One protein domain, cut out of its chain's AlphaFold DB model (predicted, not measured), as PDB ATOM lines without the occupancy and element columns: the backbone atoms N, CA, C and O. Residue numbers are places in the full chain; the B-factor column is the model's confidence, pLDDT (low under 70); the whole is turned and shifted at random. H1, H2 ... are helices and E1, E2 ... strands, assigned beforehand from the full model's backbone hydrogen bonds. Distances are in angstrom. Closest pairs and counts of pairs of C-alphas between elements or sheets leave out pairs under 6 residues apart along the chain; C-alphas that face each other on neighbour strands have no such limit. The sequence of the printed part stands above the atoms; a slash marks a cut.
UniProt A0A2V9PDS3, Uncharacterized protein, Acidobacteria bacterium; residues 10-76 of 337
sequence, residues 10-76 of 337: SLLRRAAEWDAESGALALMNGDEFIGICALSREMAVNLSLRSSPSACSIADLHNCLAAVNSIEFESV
ATOM      1  N   SER A  10      93.993  33.180 -96.279       57.44
ATOM      2  CA  SER A  10      95.275  33.024 -96.962       57.44
ATOM      3  C   SER A  10      95.276  33.600 -98.374       57.44
ATOM      4  O   SER A  10      96.298  34.141 -98.755       57.44
ATOM      5  N   LEU A  11      94.169  33.524 -99.126       63.38
ATOM      6  CA  LEU A  11      94.076  34.099-100.476       63.38
ATOM      7  C   LEU A  11      93.982  35.625-100.419       63.38
ATOM      8  O   LEU A  11      94.643  36.297-101.192       63.38
ATOM      9  N   LEU A  12      93.240  36.181 -99.457       62.81
ATOM     10  CA  LEU A  12      93.214  37.631 -99.214       62.81
ATOM     11  C   LEU A  12      94.578  38.162 -98.772       62.81
ATOM     12  O   LEU A  12      95.037  39.179 -99.280       62.81
ATOM     13  N   ARG A  13      95.247  37.457 -97.852       62.88
ATOM     14  CA  ARG A  13      96.622  37.787 -97.468       62.88
ATOM     15  C   ARG A  13      97.563  37.665 -98.666       62.88
ATOM     16  O   ARG A  13      98.347  38.573 -98.891       62.88
ATOM     17  N   ARG A  14      97.445  36.599 -99.462       69.00
ATOM     18  CA  ARG A  14      98.251  36.381-100.668       69.00
ATOM     19  C   ARG A  14      98.029  37.477-101.704       69.00
ATOM     20  O   ARG A  14      99.007  37.982-102.226       69.00
ATOM     21  N   ALA A  15      96.784  37.884-101.936       68.31
ATOM     22  CA  ALA A  15      96.430  39.002-102.802       68.31
ATOM     23  C   ALA A  15      96.964  40.342-102.274       68.31
ATOM     24  O   ALA A  15      97.385  41.177-103.063       68.31
ATOM     25  N   ALA A  16      96.967  40.546-100.952       66.75
ATOM     26  CA  ALA A  16      97.517  41.748-100.326       66.75
ATOM     27  C   ALA A  16      99.058  41.788-100.340       66.75
ATOM     28  O   ALA A  16      99.637  42.866-100.410       66.75
ATOM     29  N   GLU A  17      99.712  40.628-100.264       71.94
ATOM     30  CA  GLU A  17     101.171  40.459-100.354       71.94
ATOM     31  C   GLU A  17     101.669  40.355-101.808       71.94
ATOM     32  O   GLU A  17     102.876  40.307-102.044       71.94
ATOM     33  N   TRP A  18     100.759  40.279-102.781       74.81
ATOM     34  CA  TRP A  18     101.090  40.138-104.193       74.81
ATOM     35  C   TRP A  18     101.557  41.482-104.761       74.81
ATOM     36  O   TRP A  18     100.764  42.396-104.980       74.81
ATOM     37  N   ASP A  19     102.866  41.587-104.984       66.69
ATOM     38  CA  ASP A  19     103.571  42.803-105.406       66.69
ATOM     39  C   ASP A  19     104.136  42.651-106.828       66.69
ATOM     40  O   ASP A  19     105.342  42.716-107.062       66.69
ATOM     41  N   ALA A  20     103.267  42.352-107.797       66.62
ATOM     42  CA  ALA A  20     103.663  42.331-109.203       66.62
ATOM     43  C   ALA A  20     103.272  43.651-109.884       66.62
ATOM     44  O   ALA A  20     102.088  43.974-110.018       66.62
ATOM     45  N   GLU A  21     104.267  44.395-110.377       60.16
ATOM     46  CA  GLU A  21     104.064  45.676-111.076       60.16
ATOM     47  C   GLU A  21     103.194  45.516-112.345       60.16
ATOM     48  O   GLU A  21     102.343  46.356-112.653       60.16
ATOM     49  N   SER A  22     103.315  44.382-113.042       59.75
ATOM     50  CA  SER A  22     102.579  44.077-114.276       59.75
ATOM     51  C   SER A  22     102.129  42.612-114.313       59.75
ATOM     52  O   SER A  22     102.831  41.745-114.826       59.75
ATOM     53  N   GLY A  23     100.941  42.308-113.774       75.69
ATOM     54  CA  GLY A  23     100.439  40.931-113.777       75.69
ATOM     55  C   GLY A  23      98.978  40.741-113.368       75.69
ATOM     56  O   GLY A  23      98.251  41.703-113.100       75.69
ATOM     57  N   ALA A  24      98.557  39.480-113.314       76.75
ATOM     58  CA  ALA A  24      97.323  39.041-112.669       76.75
ATOM     59  C   ALA A  24      97.581  37.773-111.843       76.75
ATOM     60  O   ALA A  24      98.291  36.879-112.305       76.75
ATOM     61  N   LEU A  25      96.966  37.680-110.665       79.69
ATOM     62  CA  LEU A  25      96.891  36.452-109.878       79.69
ATOM     63  C   LEU A  25      95.544  35.782-110.156       79.69
ATOM     64  O   LEU A  25      94.495  36.286-109.747       79.69
ATOM     65  N   ALA A  26      95.569  34.666-110.875       80.12
ATOM     66  CA  ALA A  26      94.404  33.885-111.268       80.12
ATOM     67  C   ALA A  26      94.248  32.631-110.397       80.12
ATOM     68  O   ALA A  26      95.233  32.007-110.015       80.12
ATOM     69  N   LEU A  27      93.007  32.231-110.125       79.88
ATOM     70  CA  LEU A  27      92.679  31.031-109.355       79.88
ATOM     71  C   LEU A  27      92.212  29.908-110.282       79.88
ATOM     72  O   LEU A  27      91.342  30.119-111.132       79.88
ATOM     73  N   MET A  28      92.756  28.710-110.078       78.62
ATOM     74  CA  MET A  28      92.450  27.504-110.859       78.62
ATOM     75  C   MET A  28      92.039  26.351-109.939       78.62
ATOM     76  O   MET A  28      92.669  26.142-108.905       78.62
ATOM     77  N   ASN A  29      91.033  25.563-110.320       78.12
ATOM     78  CA  ASN A  29      90.730  24.269-109.699       78.12
ATOM     79  C   ASN A  29      91.037  23.166-110.716       78.12
ATOM     80  O   ASN A  29      90.277  22.963-111.662       78.12
ATOM     81  N   GLY A  30      92.173  22.485-110.560       78.81
ATOM     82  CA  GLY A  30      92.707  21.640-111.631       78.81
ATOM     83  C   GLY A  30      92.945  22.472-112.895       78.81
ATOM     84  O   GLY A  30      93.699  23.443-112.844       78.81
ATOM     85  N   ASP A  31      92.260  22.122-113.985       74.38
ATOM     86  CA  ASP A  31      92.315  22.836-115.271       74.38
ATOM     87  C   ASP A  31      91.194  23.885-115.438       74.38
ATOM     88  O   ASP A  31      91.126  24.575-116.457       74.38
ATOM     89  N   GLU A  32      90.285  24.015-114.462       77.19
ATOM     90  CA  GLU A  32      89.163  24.956-114.532       77.19
ATOM     91  C   GLU A  32      89.552  26.331-113.971       77.19
ATOM     92  O   GLU A  32      89.926  26.466-112.804       77.19
ATOM     93  N   PHE A  33      89.408  27.375-114.792       74.62
ATOM     94  CA  PHE A  33      89.608  28.756-114.359       74.62
ATOM     95  C   PHE A  33      88.434  29.233-113.501       74.62
ATOM     96  O   PHE A  33      87.285  29.286-113.945       74.62
ATOM     97  N   ILE A  34      88.745  29.623-112.268       76.56
ATOM     98  CA  ILE A  34      87.761  30.044-111.276       76.56
ATOM     99  C   ILE A  34      87.516  31.555-111.357       76.56
ATOM    100  O   ILE A  34      86.369  32.007-111.300       76.56
ATOM    101  N   GLY A  35      88.589  32.345-111.454       76.06
ATOM    102  CA  GLY A  35      88.519  33.805-111.419       76.06
ATOM    103  C   GLY A  35      89.864  34.481-111.151       76.06
ATOM    104  O   GLY A  35      90.902  33.829-111.087       76.06
ATOM    105  N   ILE A  36      89.837  35.807-110.984       74.38
ATOM    106  CA  ILE A  36      91.011  36.631-110.658       74.38
ATOM    107  C   ILE A  36      90.975  36.993-109.171       74.38
ATOM    108  O   ILE A  36      89.949  37.457-108.678       74.38
ATOM    109  N   CYS A  37      92.093  36.803-108.474       74.06
ATOM    110  CA  CYS A  37      92.277  37.142-107.064       74.06
ATOM    111  C   CYS A  37      92.942  38.514-106.866       74.06
ATOM    112  O   CYS A  37      92.538  39.261-105.979       74.06
ATOM    113  N   ALA A  38      93.915  38.872-107.709       76.00
ATOM    114  CA  ALA A  38      94.565  40.184-107.704       76.00
ATOM    115  C   ALA A  38      94.924  40.626-109.130       76.00
ATOM    116  O   ALA A  38      95.169  39.796-110.007       76.00
ATOM    117  N   LEU A  39      94.933  41.938-109.374       79.19
ATOM    118  CA  LEU A  39      95.175  42.515-110.696       79.19
ATOM    119  C   LEU A  39      95.978  43.810-110.567       79.19
ATOM    120  O   LEU A  39      95.563  44.715-109.841       79.19
ATOM    121  N   SER A  40      97.098  43.928-111.286       81.50
ATOM    122  CA  SER A  40      97.866  45.175-111.275       81.50
ATOM    123  C   SER A  40      97.137  46.271-112.059       81.50
ATOM    124  O   SER A  40      96.340  46.003-112.964       81.50
ATOM    125  N   ARG A  41      97.406  47.539-111.728       78.19
ATOM    126  CA  ARG A  41      96.763  48.683-112.394       78.19
ATOM    127  C   ARG A  41      97.041  48.700-113.897       78.19
ATOM    128  O   ARG A  41      96.133  48.972-114.678       78.19
ATOM    129  N   GLU A  42      98.274  48.405-114.301       77.12
ATOM    130  CA  GLU A  42      98.652  48.344-115.716       77.12
ATOM    131  C   GLU A  42      97.912  47.225-116.444       77.12
ATOM    132  O   GLU A  42      97.371  47.449-117.529       77.12
ATOM    133  N   MET A  43      97.809  46.048-115.820       77.06
ATOM    134  CA  MET A  43      97.060  44.924-116.372       77.06
ATOM    135  C   MET A  43      95.566  45.247-116.488       77.06
ATOM    136  O   MET A  43      94.957  44.948-117.510       77.06
ATOM    137  N   ALA A  44      94.980  45.923-115.494       77.31
ATOM    138  CA  ALA A  44      93.588  46.368-115.531       77.31
ATOM    139  C   ALA A  44      93.308  47.314-116.707       77.31
ATOM    140  O   ALA A  44      92.318  47.149-117.421       77.31
ATOM    141  N   VAL A  45      94.205  48.275-116.950       78.44
ATOM    142  CA  VAL A  45      94.104  49.193-118.093       78.44
ATOM    143  C   VAL A  45      94.264  48.431-119.411       78.44
ATOM    144  O   VAL A  45      93.452  48.607-120.319       78.44
ATOM    145  N   ASN A  46      95.248  47.538-119.516       77.69
ATOM    146  CA  ASN A  46      95.496  46.753-120.728       77.69
ATOM    147  C   ASN A  46      94.318  45.816-121.059       77.69
ATOM    148  O   ASN A  46      93.877  45.752-122.206       77.69
ATOM    149  N   LEU A  47      93.739  45.167-120.042       76.31
ATOM    150  CA  LEU A  47      92.505  44.392-120.167       76.31
ATOM    151  C   LEU A  47      91.350  45.273-120.634       76.31
ATOM    152  O   LEU A  47      90.675  44.899-121.585       76.31
ATOM    153  N   SER A  48      91.143  46.455-120.045       75.31
ATOM    154  CA  SER A  48      90.050  47.352-120.452       75.31
ATOM    155  C   SER A  48      90.143  47.800-121.919       75.31
ATOM    156  O   SER A  48      89.118  47.944-122.577       75.31
ATOM    157  N   LEU A  49      91.362  47.955-122.452       74.88
ATOM    158  CA  LEU A  49      91.610  48.338-123.847       74.88
ATOM    159  C   LEU A  49      91.433  47.174-124.836       74.88
ATOM    160  O   LEU A  49      91.142  47.409-126.006       74.88
ATOM    161  N   ARG A  50      91.632  45.929-124.385       70.25
ATOM    162  CA  ARG A  50      91.544  44.707-125.210       70.25
ATOM    163  C   ARG A  50      90.224  43.951-125.068       70.25
ATOM    164  O   ARG A  50      89.926  43.095-125.897       70.25
ATOM    165  N   SER A  51      89.451  44.234-124.024       64.38
ATOM    166  CA  SER A  51      88.175  43.567-123.764       64.38
ATOM    167  C   SER A  51      87.150  43.984-124.816       64.38
ATOM    168  O   SER A  51      86.853  45.168-124.967       64.38
ATOM    169  N   SER A  52      86.574  43.017-125.536       59.53
ATOM    170  CA  SER A  52      85.396  43.297-126.363       59.53
ATOM    171  C   SER A  52      84.193  43.621-125.468       59.53
ATOM    172  O   SER A  52      84.023  42.971-124.435       59.53
ATOM    173  N   PRO A  53      83.302  44.550-125.867       59.78
ATOM    174  CA  PRO A  53      82.105  44.911-125.096       59.78
ATOM    175  C   PRO A  53      81.105  43.753-124.885       59.78
ATOM    176  O   PRO A  53      80.118  43.917-124.176       59.78
ATOM    177  N   SER A  54      81.351  42.589-125.494       56.69
ATOM    178  CA  SER A  54      80.544  41.365-125.452       56.69
ATOM    179  C   SER A  54      81.114  40.238-124.572       56.69
ATOM    180  O   SER A  54      80.509  39.168-124.520       56.69
ATOM    181  N   ALA A  55      82.249  40.436-123.886       57.84
ATOM    182  CA  ALA A  55      82.792  39.441-122.955       57.84
ATOM    183  C   ALA A  55      81.897  39.337-121.704       57.84
ATOM    184  O   ALA A  55      81.951  40.187-120.817       57.84
ATOM    185  N   CYS A  56      81.055  38.303-121.648       61.75
ATOM    186  CA  CYS A  56      80.065  38.114-120.581       61.75
ATOM    187  C   CYS A  56      80.336  36.876-119.715       61.75
ATOM    188  O   CYS A  56      79.644  36.677-118.714       61.75
ATOM    189  N   SER A  57      81.312  36.034-120.074       68.25
ATOM    190  CA  SER A  57      81.624  34.812-119.332       68.25
ATOM    191  C   SER A  57      83.027  34.819-118.716       68.25
ATOM    192  O   SER A  57      83.962  35.451-119.204       68.25
ATOM    193  N   ILE A  58      83.181  34.052-117.633       68.12
ATOM    194  CA  ILE A  58      84.473  33.779-116.981       68.12
ATOM    195  C   ILE A  58      85.470  33.124-117.958       68.12
ATOM    196  O   ILE A  58      86.670  33.362-117.854       68.12
ATOM    197  N   ALA A  59      84.981  32.358-118.938       69.25
ATOM    198  CA  ALA A  59      85.812  31.751-119.975       69.25
ATOM    199  C   ALA A  59      86.361  32.792-120.967       69.25
ATOM    200  O   ALA A  59      87.525  32.715-121.351       69.25
ATOM    201  N   ASP A  60      85.565  33.804-121.329       71.12
ATOM    202  CA  ASP A  60      86.033  34.916-122.171       71.12
ATOM    203  C   ASP A  60      87.112  35.724-121.446       71.12
ATOM    204  O   ASP A  60      88.134  36.081-122.030       71.12
ATOM    205  N   LEU A  61      86.911  35.946-120.141       71.44
ATOM    206  CA  LEU A  61      87.883  36.600-119.273       71.44
ATOM    207  C   LEU A  61      89.199  35.809-119.214       71.44
ATOM    208  O   LEU A  61      90.267  36.397-119.369       71.44
ATOM    209  N   HIS A  62      89.127  34.483-119.048       72.81
ATOM    210  CA  HIS A  62      90.293  33.598-119.055       72.81
ATOM    211  C   HIS A  62      91.049  33.651-120.387       72.81
ATOM    212  O   HIS A  62      92.271  33.750-120.387       72.81
ATOM    213  N   ASN A  63      90.344  33.661-121.520       73.00
ATOM    214  CA  ASN A  63      90.966  33.753-122.843       73.00
ATOM    215  C   ASN A  63      91.651  35.112-123.076       73.00
ATOM    216  O   ASN A  63      92.756  35.164-123.615       73.00
ATOM    217  N   CYS A  64      91.027  36.216-122.647       70.88
ATOM    218  CA  CYS A  64      91.638  37.549-122.698       70.88
ATOM    219  C   CYS A  64      92.884  37.645-121.815       70.88
ATOM    220  O   CYS A  64      93.864  38.277-122.204       70.88
ATOM    221  N   LEU A  65      92.842  37.009-120.646       71.06
ATOM    222  CA  LEU A  65      93.963  36.897-119.728       71.06
ATOM    223  C   LEU A  65      95.092  36.059-120.339       71.06
ATOM    224  O   LEU A  65      96.207  36.552-120.444       71.06
ATOM    225  N   ALA A  66      94.811  34.845-120.817       69.81
ATOM    226  CA  ALA A  66      95.799  33.941-121.408       69.81
ATOM    227  C   ALA A  66      96.548  34.546-122.614       69.81
ATOM    228  O   ALA A  66      97.655  34.121-122.936       69.81
ATOM    229  N   ALA A  67      95.976  35.564-123.265       68.31
ATOM    230  CA  ALA A  67      96.633  36.339-124.316       68.31
ATOM    231  C   ALA A  67      97.693  37.346-123.801       68.31
ATOM    232  O   ALA A  67      98.325  38.034-124.608       68.31
ATOM    233  N   VAL A  68      97.879  37.470-122.482       67.31
ATOM    234  CA  VAL A  68      98.853  38.350-121.826       67.31
ATOM    235  C   VAL A  68      99.880  37.508-121.060       67.31
ATOM    236  O   VAL A  68      99.527  36.628-120.286       67.31
ATOM    237  N   ASN A  69     101.171  37.797-121.246       62.53
ATOM    238  CA  ASN A  69     102.279  36.947-120.778       62.53
ATOM    239  C   ASN A  69     102.566  36.978-119.260       62.53
ATOM    240  O   ASN A  69     103.509  36.323-118.822       62.53
ATOM    241  N   SER A  70     101.790  37.710-118.456       71.06
ATOM    242  CA  SER A  70     102.093  37.945-117.033       71.06
ATOM    243  C   SER A  70     100.964  37.473-116.115       71.06
ATOM    244  O   SER A  70     100.299  38.287-115.471       71.06
ATOM    245  N   ILE A  71     100.706  36.165-116.076       74.38
ATOM    246  CA  ILE A  71      99.696  35.577-115.185       74.38
ATOM    247  C   ILE A  71     100.336  34.535-114.291       74.38
ATOM    248  O   ILE A  71     100.935  33.570-114.765       74.38
ATOM    249  N   GLU A  72     100.145  34.719-112.993       80.06
ATOM    250  CA  GLU A  72     100.430  33.705-111.996       80.06
ATOM    251  C   GLU A  72      99.147  32.937-111.699       80.06
ATOM    252  O   GLU A  72      98.113  33.526-111.380       80.06
ATOM    253  N   PHE A  73      99.212  31.614-111.812       76.88
ATOM    254  CA  PHE A  73      98.100  30.734-111.481       76.88
ATOM    255  C   PHE A  73      98.317  30.125-110.099       76.88
ATOM    256  O   PHE A  73      99.328  29.467-109.849       76.88
ATOM    257  N   GLU A  74      97.341  30.305-109.217       78.44
ATOM    258  CA  GLU A  74      97.293  29.661-107.912       78.44
ATOM    259  C   GLU A  74      96.220  28.570-107.923       78.44
ATOM    260  O   GLU A  74      95.042  28.812-108.200       78.44
ATOM    261  N   SER A  75      96.644  27.338-107.642       79.19
ATOM    262  CA  SER A  75      95.728  26.207-107.550       79.19
ATOM    263  C   SER A  75      94.983  26.247-106.216       79.19
ATOM    264  O   SER A  75      95.599  26.217-105.149       79.19
ATOM    265  N   VAL A  76      93.653  26.291-106.280       75.75
ATOM    266  CA  VAL A  76      92.770  26.254-105.117       75.75
ATOM    267  C   VAL A  76      92.088  24.886-105.058       75.75
ATOM    268  O   VAL A  76      91.341  24.538-105.972       75.75
TER     269      VAL A  76
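What this domain is: This is residues 10 to 76 of the 337 residues of an uncharacterized protein of Acidobacteria bacterium (UniProt A0A2V9PDS3). A small, twisted sheet of three strands stands in the middle with a helix on each face: H1 runs along the strands on one face, and H3 crosses E2 on the other. H2 sits beyond the end of the sheet where E2 ends and E1 begins, grazing it there, and meets H3 nearly at a right angle. The 67 printed residues hold three named helices and three named strands in the order H1, E1, E2, H2, H3, E3, a mixed class of helices and strands. The sheet is mixed, in the order E2, E1, E3, with E1 antiparallel to E2 and parallel to E3. The whole is compact, with a radius of gyration of the C-alphas of 11.7 A and spans of 33 by 27 by 18 A.

Where its parts are: H1, residues 10 to 17, begins with C-alpha 10 at (95.275, 33.024, -96.962) and is 10.1 A long from first to last C-alpha. E1, residues 24 to 29, is 16.4 A long, and E2, residues 32 to 39, is 19.0 A long. H2, residues 41 to 50, begins with C-alpha 41 at (96.763, 48.683, -112.394) and is 14.4 A long. H3, residues 58 to 66, measures 12.2 A. E3, residues 71 to 75, measures 12.7 A and ends with C-alpha 75 at (95.728, 26.207, -107.550).

How they stand to each other: The sheet is strongly twisted, only just, its C-alphas lying up to 4.5 A off the best plane. E1 is the inner strand. E1 and E2 form an antiparallel hairpin at 154 degrees, with N 27 and O 35 within hydrogen-bond range at 2.8 A. E1 and E3 are parallel at 30 degrees, with N 26 and O 72 at 2.8 A and N 72 and O 24 at 2.9 A. H1 is on the sheet at a height of 9.8 A, over E2 and E1; it runs along the strands, at 12 degrees to E1 on the local plane. The closest C-alphas of H1 and E2 are those of Ala 15 and Ala 38, 5.4 A apart. H3 is on the opposite face at a height of 8.3 A, over E2, and runs across the strands, at 64 degrees to E2 on the local plane. Its closest C-alpha pair with E2 is Phe 33 and His 62, 6.8 A. H2 only grazes the sheet, with residues 41 to 44. H2 and H3 only just touch, with 3 pairs of C-alphas within 8 A, the closest Leu 47 and Cys 64 at 7.3 A; their lines are about perpendicular at 72 degrees, only just beyond steep. H1 is apart from H2 and H3. In H1, H2 and H3 every O i to N i+4 pair is within hydrogen-bond range.

The domain as a whole: The two C-alphas farthest apart, those of Ser 10 and Pro 53, are 33.3 A apart. The printed part has no cut and no long link. The mean pLDDT of the printed part is 71.7; residues 10 to 16, 19 to 22, 51 to 59 and 66 to 69 are under 70.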